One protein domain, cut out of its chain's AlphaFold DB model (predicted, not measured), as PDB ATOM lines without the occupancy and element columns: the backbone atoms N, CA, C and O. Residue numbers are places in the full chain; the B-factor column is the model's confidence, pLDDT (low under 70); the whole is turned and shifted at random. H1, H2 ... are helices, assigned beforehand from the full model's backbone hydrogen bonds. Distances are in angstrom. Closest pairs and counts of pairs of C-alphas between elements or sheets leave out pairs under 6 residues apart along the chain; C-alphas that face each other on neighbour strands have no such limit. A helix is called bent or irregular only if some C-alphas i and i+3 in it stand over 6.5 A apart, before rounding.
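What this domain is: This is residues 6 to 86 of the 116 residues of the protein "Energy-coupling factor transporter transmembrane protein EcfT" of Methanosaeta sp. PtaB.Bin005 (UniProt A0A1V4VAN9). The long helix H2 and the bent helix H1 cross as a narrow X in a long helical hairpin, and a tail without named elements, residues 74 to 86, runs across the end away from their link. The printed part has 81 residues with two named helices, H1 then H2, and no named strand: all helix. It is only just loose, close to extended, with a radius of gyration of the C-alphas of 17.6 A, and spans 52 by 26 by 20 A.

Where its parts are: Find C-alpha 42 at (64.000, 0.085, -61.049); from there H2, residues 42 to 73, runs 46.6 A to C-alpha 73 at (27.431, -8.616, -33.515). H1, residues 6 to 35, was assigned as one helix by its hydrogen bonds but is bent: C-alphas 16 and 19 are 6.8 A apart. Its arms are H1a, residues 6 to 16, 15.2 A, and H1b, residues 19 to 35, 24.5 A.

How they stand to each other: Look at Leu 21 and Thr 56, whose C-alphas, 7.2 A apart, are the closest where H1b and H2 touch, with residues 21 to 28 and 52 to 60 alone. This hairpin runs opposite ways at a tilt of 37 degrees, only just steep. H1a and H2 are apart. H1a and H1b stand at a shallow tilt of 34.6 degrees, only just short of steep. In H1a, H1b and H2 every O i to N i+4 pair is within hydrogen-bond range.

The domain as a whole: The C-alphas of Arg 38 and Glu 85 are the two farthest apart, 53.0 A. The printed part has no cut, and the link from H1 to H2 is short. Look for pLDDT under 70 at residues 82 to 84.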
ATOM      1  N   LEU A   6      22.272  -5.167 -51.911       87.19
ATOM      2  CA  LEU A   6      23.594  -5.764 -51.726       87.19
ATOM      3  C   LEU A   6      24.688  -5.003 -52.488       87.19
ATOM      4  O   LEU A   6      25.741  -4.731 -51.926       87.19
ATOM      5  N   TYR A   7      24.434  -4.605 -53.739       90.00
ATOM      6  CA  TYR A   7      25.414  -3.838 -54.515       90.00
ATOM      7  C   TYR A   7      25.654  -2.457 -53.910       90.00
ATOM      8  O   TYR A   7      26.794  -2.005 -53.847       90.00
ATOM      9  N   VAL A   8      24.589  -1.812 -53.424       89.25
ATOM     10  CA  VAL A   8      24.682  -0.514 -52.745       89.25
ATOM     11  C   VAL A   8      25.530  -0.636 -51.478       89.25
ATOM     12  O   VAL A   8      26.428   0.176 -51.287       89.25
ATOM     13  N   LEU A   9      25.316  -1.676 -50.662       89.69
ATOM     14  CA  LEU A   9      26.131  -1.945 -49.472       89.69
ATOM     15  C   LEU A   9      27.602  -2.172 -49.820       89.69
ATOM     16  O   LEU A   9      28.474  -1.554 -49.218       89.69
ATOM     17  N   THR A  10      27.895  -3.048 -50.784       91.88
ATOM     18  CA  THR A  10      29.281  -3.352 -51.162       91.88
ATOM     19  C   THR A  10      30.008  -2.099 -51.651       91.88
ATOM     20  O   THR A  10      31.160  -1.869 -51.276       91.88
ATOM     21  N   LEU A  11      29.338  -1.254 -52.439       93.00
ATOM     22  CA  LEU A  11      29.878   0.032 -52.886       93.00
ATOM     23  C   LEU A  11      30.060   1.023 -51.732       93.00
ATOM     24  O   LEU A  11      31.102   1.666 -51.659       93.00
ATOM     25  N   GLU A  12      29.090   1.131 -50.823       90.69
ATOM     26  CA  GLU A  12      29.152   2.028 -49.662       90.69
ATOM     27  C   GLU A  12      30.323   1.671 -48.746       90.69
ATOM     28  O   GLU A  12      31.110   2.540 -48.372       90.69
ATOM     29  N   MET A  13      30.517   0.380 -48.483       92.50
ATOM     30  CA  MET A  13      31.654  -0.120 -47.714       92.50
ATOM     31  C   MET A  13      32.973   0.124 -48.447       92.50
ATOM     32  O   MET A  13      33.931   0.606 -47.843       92.50
ATOM     33  N   SER A  14      33.021  -0.128 -49.756       95.06
ATOM     34  CA  SER A  14      34.208   0.163 -50.569       95.06
ATOM     35  C   SER A  14      34.576   1.648 -50.504       95.06
ATOM     36  O   SER A  14      35.729   1.987 -50.255       95.06
ATOM     37  N   TYR A  15      33.593   2.540 -50.648       95.25
ATOM     38  CA  TYR A  15      33.777   3.988 -50.547       95.25
ATOM     39  C   TYR A  15      34.211   4.427 -49.145       95.25
ATOM     40  O   TYR A  15      35.123   5.238 -49.005       95.25
ATOM     41  N   ARG A  16      33.608   3.871 -48.089       92.44
ATOM     42  CA  ARG A  16      33.988   4.172 -46.704       92.44
ATOM     43  C   ARG A  16      35.444   3.794 -46.424       92.44
ATOM     44  O   ARG A  16      36.149   4.544 -45.753       92.44
ATOM     45  N   TYR A  17      35.901   2.648 -46.934       96.25
ATOM     46  CA  TYR A  17      37.219   2.100 -46.606       96.25
ATOM     47  C   TYR A  17      38.339   2.445 -47.594       96.25
ATOM     48  O   TYR A  17      39.509   2.294 -47.236       96.25
ATOM     49  N   ILE A  18      38.039   2.954 -48.795       96.81
ATOM     50  CA  ILE A  18      39.082   3.323 -49.766       96.81
ATOM     51  C   ILE A  18      40.035   4.388 -49.209       96.81
ATOM     52  O   ILE A  18      41.244   4.292 -49.405       96.81
ATOM     53  N   PHE A  19      39.518   5.359 -48.450       96.94
ATOM     54  CA  PHE A  19      40.330   6.407 -47.828       96.94
ATOM     55  C   PHE A  19      41.245   5.856 -46.732       96.94
ATOM     56  O   PHE A  19      42.398   6.263 -46.632       96.94
ATOM     57  N   LEU A  20      40.761   4.880 -45.960       97.25
ATOM     58  CA  LEU A  20      41.560   4.213 -44.934       97.25
ATOM     59  C   LEU A  20      42.710   3.408 -45.554       97.25
ATOM     60  O   LEU A  20      43.849   3.498 -45.101       97.25
ATOM     61  N   LEU A  21      42.432   2.644 -46.614       97.19
ATOM     62  CA  LEU A  21      43.465   1.896 -47.336       97.19
ATOM     63  C   LEU A  21      44.463   2.835 -48.026       97.19
ATOM     64  O   LEU A  21      45.659   2.552 -48.050       97.19
ATOM     65  N   MET A  22      43.991   3.968 -48.549       97.88
ATOM     66  CA  MET A  22      44.849   4.995 -49.136       97.88
ATOM     67  C   MET A  22      45.809   5.592 -48.102       97.88
ATOM     68  O   MET A  22      46.990   5.756 -48.411       97.88
ATOM     69  N   GLU A  23      45.337   5.877 -46.886       98.12
ATOM     70  CA  GLU A  23      46.200   6.346 -45.797       98.12
ATOM     71  C   GLU A  23      47.258   5.300 -45.446       98.12
ATOM     72  O   GLU A  23      48.443   5.612 -45.403       98.12
ATOM     73  N   LEU A  24      46.859   4.031 -45.323       97.56
ATOM     74  CA  LEU A  24      47.781   2.930 -45.048       97.56
ATOM     75  C   LEU A  24      48.894   2.832 -46.107       97.56
ATOM     76  O   LEU A  24      50.071   2.665 -45.782       97.56
ATOM     77  N   VAL A  25      48.547   2.968 -47.389       97.88
ATOM     78  CA  VAL A  25      49.532   2.982 -48.482       97.88
ATOM     79  C   VAL A  25      50.438   4.210 -48.401       97.88
ATOM     80  O   VAL A  25      51.654   4.086 -48.584       97.88
ATOM     81  N   ARG A  26      49.879   5.381 -48.082       98.12
ATOM     82  CA  ARG A  26      50.644   6.618 -47.902       98.12
ATOM     83  C   ARG A  26      51.645   6.493 -46.755       98.12
ATOM     84  O   ARG A  26      52.810   6.836 -46.941       98.12
ATOM     85  N   GLU A  27      51.234   5.962 -45.611       97.88
ATOM     86  CA  GLU A  27      52.103   5.732 -44.456       97.88
ATOM     87  C   GLU A  27      53.251   4.777 -44.796       97.88
ATOM     88  O   GLU A  27      54.409   5.064 -44.490       97.88
ATOM     89  N   MET A  28      52.971   3.675 -45.506       97.12
ATOM     90  CA  MET A  28      54.018   2.762 -45.979       97.12
ATOM     91  C   MET A  28      55.021   3.461 -46.904       97.12
ATOM     92  O   MET A  28      56.226   3.200 -46.820       97.12
ATOM     93  N   TYR A  29      54.540   4.346 -47.777       95.94
ATOM     94  CA  TYR A  29      55.386   5.129 -48.672       95.94
ATOM     95  C   TYR A  29      56.249   6.148 -47.913       95.94
ATOM     96  O   TYR A  29      57.459   6.216 -48.140       95.94
ATOM     97  N   ILE A  30      55.672   6.885 -46.960       97.19
ATOM     98  CA  ILE A  30      56.406   7.827 -46.102       97.19
ATOM     99  C   ILE A  30      57.465   7.085 -45.280       97.19
ATOM    100  O   ILE A  30      58.622   7.504 -45.243       97.19
ATOM    101  N   ALA A  31      57.110   5.947 -44.682       96.38
ATOM    102  CA  ALA A  31      58.032   5.124 -43.908       96.38
ATOM    103  C   ALA A  31      59.194   4.590 -44.759       96.38
ATOM    104  O   ALA A  31      60.323   4.514 -44.273       96.38
ATOM    105  N   LYS A  32      58.947   4.244 -46.031       95.00
ATOM    106  CA  LYS A  32      60.021   3.909 -46.976       95.00
ATOM    107  C   LYS A  32      60.932   5.112 -47.188       95.00
ATOM    108  O   LYS A  32      62.133   5.004 -46.970       95.00
ATOM    109  N   LYS A  33      60.359   6.259 -47.564       94.12
ATOM    110  CA  LYS A  33      61.111   7.486 -47.846       94.12
ATOM    111  C   LYS A  33      61.987   7.911 -46.664       94.12
ATOM    112  O   LYS A  33      63.120   8.316 -46.875       94.12
ATOM    113  N   ALA A  34      61.499   7.758 -45.433       96.44
ATOM    114  CA  ALA A  34      62.256   8.069 -44.222       96.44
ATOM    115  C   ALA A  34      63.464   7.139 -43.984       96.44
ATOM    116  O   ALA A  34      64.441   7.553 -43.370       96.44
ATOM    117  N   ARG A  35      63.411   5.885 -44.455       93.50
ATOM    118  CA  ARG A  35      64.483   4.885 -44.275       93.50
ATOM    119  C   ARG A  35      65.442   4.797 -45.465       93.50
ATOM    120  O   ARG A  35      66.476   4.144 -45.364       93.50
ATOM    121  N   THR A  36      65.100   5.404 -46.598       91.56
ATOM    122  CA  THR A  36      65.860   5.291 -47.846       91.56
ATOM    123  C   THR A  36      66.662   6.566 -48.106       91.56
ATOM    124  O   THR A  36      66.097   7.602 -48.433       91.56
ATOM    125  N   ILE A  37      67.994   6.473 -48.012       86.25
ATOM    126  CA  ILE A  37      68.922   7.591 -48.283       86.25
ATOM    127  C   ILE A  37      69.100   7.822 -49.798       86.25
ATOM    128  O   ILE A  37      69.226   8.959 -50.246       86.25
ATOM    129  N   ARG A  38      69.067   6.754 -50.610       87.06
ATOM    130  CA  ARG A  38      69.120   6.795 -52.082       87.06
ATOM    131  C   ARG A  38      68.164   5.752 -52.660       87.06
ATOM    132  O   ARG A  38      68.094   4.647 -52.132       87.06
ATOM    133  N   ALA A  39      67.441   6.102 -53.725       80.88
ATOM    134  CA  ALA A  39      66.516   5.183 -54.392       80.88
ATOM    135  C   ALA A  39      67.240   3.931 -54.923       80.88
ATOM    136  O   ALA A  39      68.374   4.032 -55.402       80.88
ATOM    137  N   GLY A  40      66.580   2.772 -54.821       85.88
ATOM    138  CA  GLY A  40      67.075   1.516 -55.385       85.88
ATOM    139  C   GLY A  40      67.000   1.493 -56.914       85.88
ATOM    140  O   GLY A  40      66.543   2.447 -57.548       85.88
ATOM    141  N   GLY A  41      67.438   0.386 -57.519       93.75
ATOM    142  CA  GLY A  41      67.233   0.163 -58.951       93.75
ATOM    143  C   GLY A  41      65.746   0.016 -59.297       93.75
ATOM    144  O   GLY A  41      64.922  -0.292 -58.436       93.75
ATOM    145  N   LEU A  42      65.392   0.181 -60.578       93.56
ATOM    146  CA  LEU A  42      64.000   0.085 -61.049       93.56
ATOM    147  C   LEU A  42      63.321  -1.235 -60.628       93.56
ATOM    148  O   LEU A  42      62.170  -1.228 -60.196       93.56
ATOM    149  N   PHE A  43      64.047  -2.352 -60.709       95.88
ATOM    150  CA  PHE A  43      63.547  -3.669 -60.305       95.88
ATOM    151  C   PHE A  43      63.265  -3.769 -58.801       95.88
ATOM    152  O   PHE A  43      62.241  -4.332 -58.408       95.88
ATOM    153  N   ASP A  44      64.123  -3.199 -57.953       93.56
ATOM    154  CA  ASP A  44      63.930  -3.208 -56.497       93.56
ATOM    155  C   ASP A  44      62.717  -2.364 -56.096       93.56
ATOM    156  O   ASP A  44      61.923  -2.755 -55.235       93.56
ATOM    157  N   GLU A  45      62.534  -1.226 -56.767       93.81
ATOM    158  CA  GLU A  45      61.383  -0.347 -56.580       93.81
ATOM    159  C   GLU A  45      60.075  -1.042 -56.980       93.81
ATOM    160  O   GLU A  45      59.123  -1.061 -56.195       93.81
ATOM    161  N   GLN A  46      60.039  -1.696 -58.145       95.44
ATOM    162  CA  GLN A  46      58.877  -2.475 -58.589       95.44
ATOM    163  C   GLN A  46      58.566  -3.638 -57.641       95.44
ATOM    164  O   GLN A  46      57.407  -3.839 -57.268       95.44
ATOM    165  N   LYS A  47      59.590  -4.375 -57.189       95.75
ATOM    166  CA  LYS A  47      59.435  -5.471 -56.223       95.75
ATOM    167  C   LYS A  47      58.868  -4.973 -54.894       95.75
ATOM    168  O   LYS A  47      57.987  -5.616 -54.318       95.75
ATOM    169  N   TRP A  48      59.332  -3.817 -54.419       95.25
ATOM    170  CA  TRP A  48      58.800  -3.195 -53.210       95.25
ATOM    171  C   TRP A  48      57.317  -2.848 -53.367       95.25
ATOM    172  O   TRP A  48      56.512  -3.217 -52.508       95.25
ATOM    173  N   VAL A  49      56.947  -2.199 -54.478       96.06
ATOM    174  CA  VAL A  49      55.559  -1.822 -54.775       96.06
ATOM    175  C   VAL A  49      54.664  -3.063 -54.862       96.06
ATOM    176  O   VAL A  49      53.630  -3.108 -54.197       96.06
ATOM    177  N   GLY A  50      55.081  -4.103 -55.590       97.19
ATOM    178  CA  GLY A  50      54.341  -5.366 -55.689       97.19
ATOM    179  C   GLY A  50      54.096  -6.018 -54.323       97.19
ATOM    180  O   GLY A  50      52.974  -6.417 -54.010       97.19
ATOM    181  N   GLY A  51      55.109  -6.029 -53.449       96.88
ATOM    182  CA  GLY A  51      54.956  -6.527 -52.081       96.88
ATOM    183  C   GLY A  51      53.969  -5.708 -51.239       96.88
ATOM    184  O   GLY A  51      53.216  -6.272 -50.446       96.88
ATOM    185  N   ARG A  52      53.935  -4.378 -51.407       97.19
ATOM    186  CA  ARG A  52      52.967  -3.516 -50.704       97.19
ATOM    187  C   ARG A  52      51.543  -3.665 -51.239       97.19
ATOM    188  O   ARG A  52      50.608  -3.609 -50.442       97.19
ATOM    189  N   MET A  53      51.370  -3.899 -52.541       97.62
ATOM    190  CA  MET A  53      50.060  -4.224 -53.112       97.62
ATOM    191  C   MET A  53      49.495  -5.504 -52.488       97.62
ATOM    192  O   MET A  53      48.370  -5.495 -51.993       97.62
ATOM    193  N   GLY A  54      50.301  -6.572 -52.419       97.88
ATOM    194  CA  GLY A  54      49.894  -7.829 -51.782       97.88
ATOM    195  C   GLY A  54      49.544  -7.660 -50.300       97.88
ATOM    196  O   GLY A  54      48.504  -8.135 -49.850       97.88
ATOM    197  N   TYR A  55      50.360  -6.913 -49.550       97.38
ATOM    198  CA  TYR A  55      50.063  -6.597 -48.149       97.38
ATOM    199  C   TYR A  55      48.735  -5.839 -47.987       97.38
ATOM    200  O   TYR A  55      47.924  -6.184 -47.129       97.38
ATOM    201  N   THR A  56      48.490  -4.835 -48.832       97.88
ATOM    202  CA  THR A  56      47.255  -4.036 -48.794       97.88
ATOM    203  C   THR A  56      46.031  -4.892 -49.119       97.88
ATOM    204  O   THR A  56      45.007  -4.760 -48.453       97.88
ATOM    205  N   LEU A  57      46.149  -5.821 -50.075       97.94
ATOM    206  CA  LEU A  57      45.089  -6.776 -50.402       97.94
ATOM    207  C   LEU A  57      44.737  -7.653 -49.194       97.94
ATOM    208  O   LEU A  57      43.577  -7.682 -48.784       97.94
ATOM    209  N   ILE A  58      45.729  -8.304 -48.579       98.00
ATOM    210  CA  ILE A  58      45.526  -9.136 -47.379       98.00
ATOM    211  C   ILE A  58      44.877  -8.313 -46.263       98.00
ATOM    212  O   ILE A  58      43.926  -8.761 -45.625       98.00
ATOM    213  N   ARG A  59      45.350  -7.080 -46.057       97.44
ATOM    214  CA  ARG A  59      44.802  -6.190 -45.034       97.44
ATOM    215  C   ARG A  59      43.349  -5.807 -45.310       97.44
ATOM    216  O   ARG A  59      42.567  -5.717 -44.368       97.44
ATOM    217  N   SER A  60      42.983  -5.597 -46.574       97.12
ATOM    218  CA  SER A  60      41.605  -5.291 -46.965       97.12
ATOM    219  C   SER A  60      40.651  -6.469 -46.721       97.12
ATOM    220  O   SER A  60      39.539  -6.250 -46.245       97.12
ATOM    221  N   LEU A  61      41.106  -7.707 -46.950       97.12
ATOM    222  CA  LEU A  61      40.338  -8.928 -46.676       97.12
ATOM    223  C   LEU A  61      40.114  -9.137 -45.170       97.12
ATOM    224  O   LEU A  61      38.971  -9.286 -44.744       97.12
ATOM    225  N   ASP A  62      41.176  -9.050 -44.364       97.44
ATOM    226  CA  ASP A  62      41.110  -9.119 -42.891       97.44
ATOM    227  C   ASP A  62      40.173  -8.042 -42.315       97.44
ATOM    228  O   ASP A  62      39.355  -8.289 -41.429       97.44
ATOM    229  N   MET A  63      40.242  -6.827 -42.860       96.12
ATOM    230  CA  MET A  63      39.337  -5.747 -42.479       96.12
ATOM    231  C   MET A  63      37.884  -6.053 -42.855       96.12
ATOM    232  O   MET A  63      36.998  -5.826 -42.034       96.12
ATOM    233  N   SER A  64      37.626  -6.574 -44.057       95.62
ATOM    234  CA  SER A  64      36.279  -6.953 -44.492       95.62
ATOM    235  C   SER A  64      35.657  -7.985 -43.550       95.62
ATOM    236  O   SER A  64      34.504  -7.831 -43.150       95.62
ATOM    237  N   GLU A  65      36.422  -9.000 -43.146       96.50
ATOM    238  CA  GLU A  65      35.971 -10.023 -42.199       96.50
ATOM    239  C   GLU A  65      35.665  -9.423 -40.822       96.50
ATOM    240  O   GLU A  65      34.575  -9.617 -40.285       96.50
ATOM    241  N   LYS A  66      36.575  -8.609 -40.272       96.88
ATOM    242  CA  LYS A  66      36.374  -7.928 -38.980       96.88
ATOM    243  C   LYS A  66      35.149  -7.032 -38.972       96.88
ATOM    244  O   LYS A  66      34.385  -7.022 -38.008       96.88
ATOM    245  N   VAL A  67      34.957  -6.275 -40.045       95.69
ATOM    246  CA  VAL A  67      33.802  -5.397 -40.198       95.69
ATOM    247  C   VAL A  67      32.530  -6.224 -40.323       95.69
ATOM    248  O   VAL A  67      31.540  -5.889 -39.679       95.69
ATOM    249  N   HIS A  68      32.554  -7.321 -41.081       94.62
ATOM    250  CA  HIS A  68      31.419  -8.230 -41.175       94.62
ATOM    251  C   HIS A  68      31.052  -8.839 -39.821       94.62
ATOM    252  O   HIS A  68      29.894  -8.755 -39.420       94.62
ATOM    253  N   MET A  69      32.027  -9.336 -39.060       96.81
ATOM    254  CA  MET A  69      31.795  -9.820 -37.697       96.81
ATOM    255  C   MET A  69      31.184  -8.733 -36.806       96.81
ATOM    256  O   MET A  69      30.190  -8.982 -36.131       96.81
ATOM    257  N   ALA A  70      31.716  -7.507 -36.849       96.25
ATOM    258  CA  ALA A  70      31.179  -6.388 -36.077       96.25
ATOM    259  C   ALA A  70      29.750  -5.996 -36.499       96.25
ATOM    260  O   ALA A  70      28.952  -5.595 -35.651       96.25
ATOM    261  N   MET A  71      29.415  -6.107 -37.788       94.19
ATOM    262  CA  MET A  71      28.047  -5.925 -38.279       94.19
ATOM    263  C   MET A  71      27.125  -6.997 -37.696       94.19
ATOM    264  O   MET A  71      26.090  -6.659 -37.123       94.19
ATOM    265  N   THR A  72      27.519  -8.269 -37.770       94.81
ATOM    266  CA  THR A  72      26.738  -9.393 -37.233       94.81
ATOM    267  C   THR A  72      26.532  -9.266 -35.724       94.81
ATOM    268  O   THR A  72      25.409  -9.413 -35.249       94.81
ATOM    269  N   SER A  73      27.560  -8.876 -34.958       96.44
ATOM    270  CA  SER A  73      27.431  -8.616 -33.515       96.44
ATOM    271  C   SER A  73      26.464  -7.475 -33.175       96.44
ATOM    272  O   SER A  73      25.910  -7.454 -32.081       96.44
ATOM    273  N   ARG A  74      26.239  -6.530 -34.097       93.19
ATOM    274  CA  ARG A  74      25.259  -5.437 -33.955       93.19
ATOM    275  C   ARG A  74      23.862  -5.805 -34.470       93.19
ATOM    276  O   ARG A  74      22.998  -4.936 -34.522       93.19
ATOM    277  N   GLY A  75      23.638  -7.066 -34.844       92.25
ATOM    278  CA  GLY A  75      22.346  -7.558 -35.322       92.25
ATOM    279  C   GLY A  75      22.147  -7.462 -36.835       92.25
ATOM    280  O   GLY A  75      21.010  -7.468 -37.296       92.25
ATOM    281  N   PHE A  76      23.220  -7.367 -37.629       90.75
ATOM    282  CA  PHE A  76      23.101  -7.445 -39.086       90.75
ATOM    283  C   PHE A  76      22.575  -8.824 -39.513       90.75
ATOM    284  O   PHE A  76      23.222  -9.842 -39.283       90.75
ATOM    285  N   ASN A  77      21.411  -8.840 -40.161       88.12
ATOM    286  CA  ASN A  77      20.698 -10.042 -40.614       88.12
ATOM    287  C   ASN A  77      20.725 -10.220 -42.147       88.12
ATOM    288  O   ASN A  77      19.961 -11.011 -42.692       88.12
ATOM    289  N   GLY A  78      21.575  -9.463 -42.851       81.94
ATOM    290  CA  GLY A  78      21.621  -9.428 -44.317       81.94
ATOM    291  C   GLY A  78      20.777  -8.318 -44.945       81.94
ATOM    292  O   GLY A  78      20.969  -8.007 -46.122       81.94
ATOM    293  N   GLU A  79      19.901  -7.658 -44.179       79.94
ATOM    294  CA  GLU A  79      19.149  -6.506 -44.668       79.94
ATOM    295  C   GLU A  79      19.895  -5.186 -44.448       79.94
ATOM    296  O   GLU A  79      20.281  -4.802 -43.340       79.94
ATOM    297  N   VAL A  80      20.063  -4.450 -45.544       76.12
ATOM    298  CA  VAL A  80      20.720  -3.143 -45.552       76.12
ATOM    299  C   VAL A  80      19.692  -2.070 -45.230       76.12
ATOM    300  O   VAL A  80      18.767  -1.826 -46.010       76.12
ATOM    301  N   HIS A  81      19.890  -1.415 -44.091       71.75
ATOM    302  CA  HIS A  81      19.076  -0.297 -43.640       71.75
ATOM    303  C   HIS A  81      19.808   1.007 -43.964       71.75
ATOM    304  O   HIS A  81      20.851   1.308 -43.385       71.75
ATOM    305  N   ILE A  82      19.282   1.768 -44.921       69.62
ATOM    306  CA  ILE A  82      19.835   3.069 -45.303       69.62
ATOM    307  C   ILE A  82      19.109   4.132 -44.473       69.62
ATOM    308  O   ILE A  82      17.911   4.323 -44.631       69.62
ATOM    309  N   MET A  83      19.830   4.809 -43.574       65.31
ATOM    310  CA  MET A  83      19.260   5.838 -42.686       65.31
ATOM    311  C   MET A  83      19.007   7.183 -43.385       65.31
ATOM    312  O   MET A  83      18.254   8.007 -42.874       65.31
ATOM    313  N   GLN A  84      19.645   7.430 -44.532       68.81
ATOM    314  CA  GLN A  84      19.451   8.652 -45.310       68.81
ATOM    315  C   GLN A  84      18.500   8.403 -46.476       68.81
ATOM    316  O   GLN A  84      18.854   7.768 -47.468       68.81
ATOM    317  N   GLU A  85      17.305   8.969 -46.371       70.19
ATOM    318  CA  GLU A  85      16.409   9.121 -47.509       70.19
ATOM    319  C   GLU A  85      16.836  10.342 -48.326       70.19
ATOM    320  O   GLU A  85      16.987  11.449 -47.797       70.19
ATOM    321  N   PHE A  86      17.030  10.149 -49.630       72.69
ATOM    322  CA  PHE A  86      17.254  11.258 -50.549       72.69
ATOM    323  C   PHE A  86      15.992  12.129 -50.602       72.69
ATOM    324  O   PHE A  86      14.918  11.652 -50.970       72.69
TER     325      PHE A  86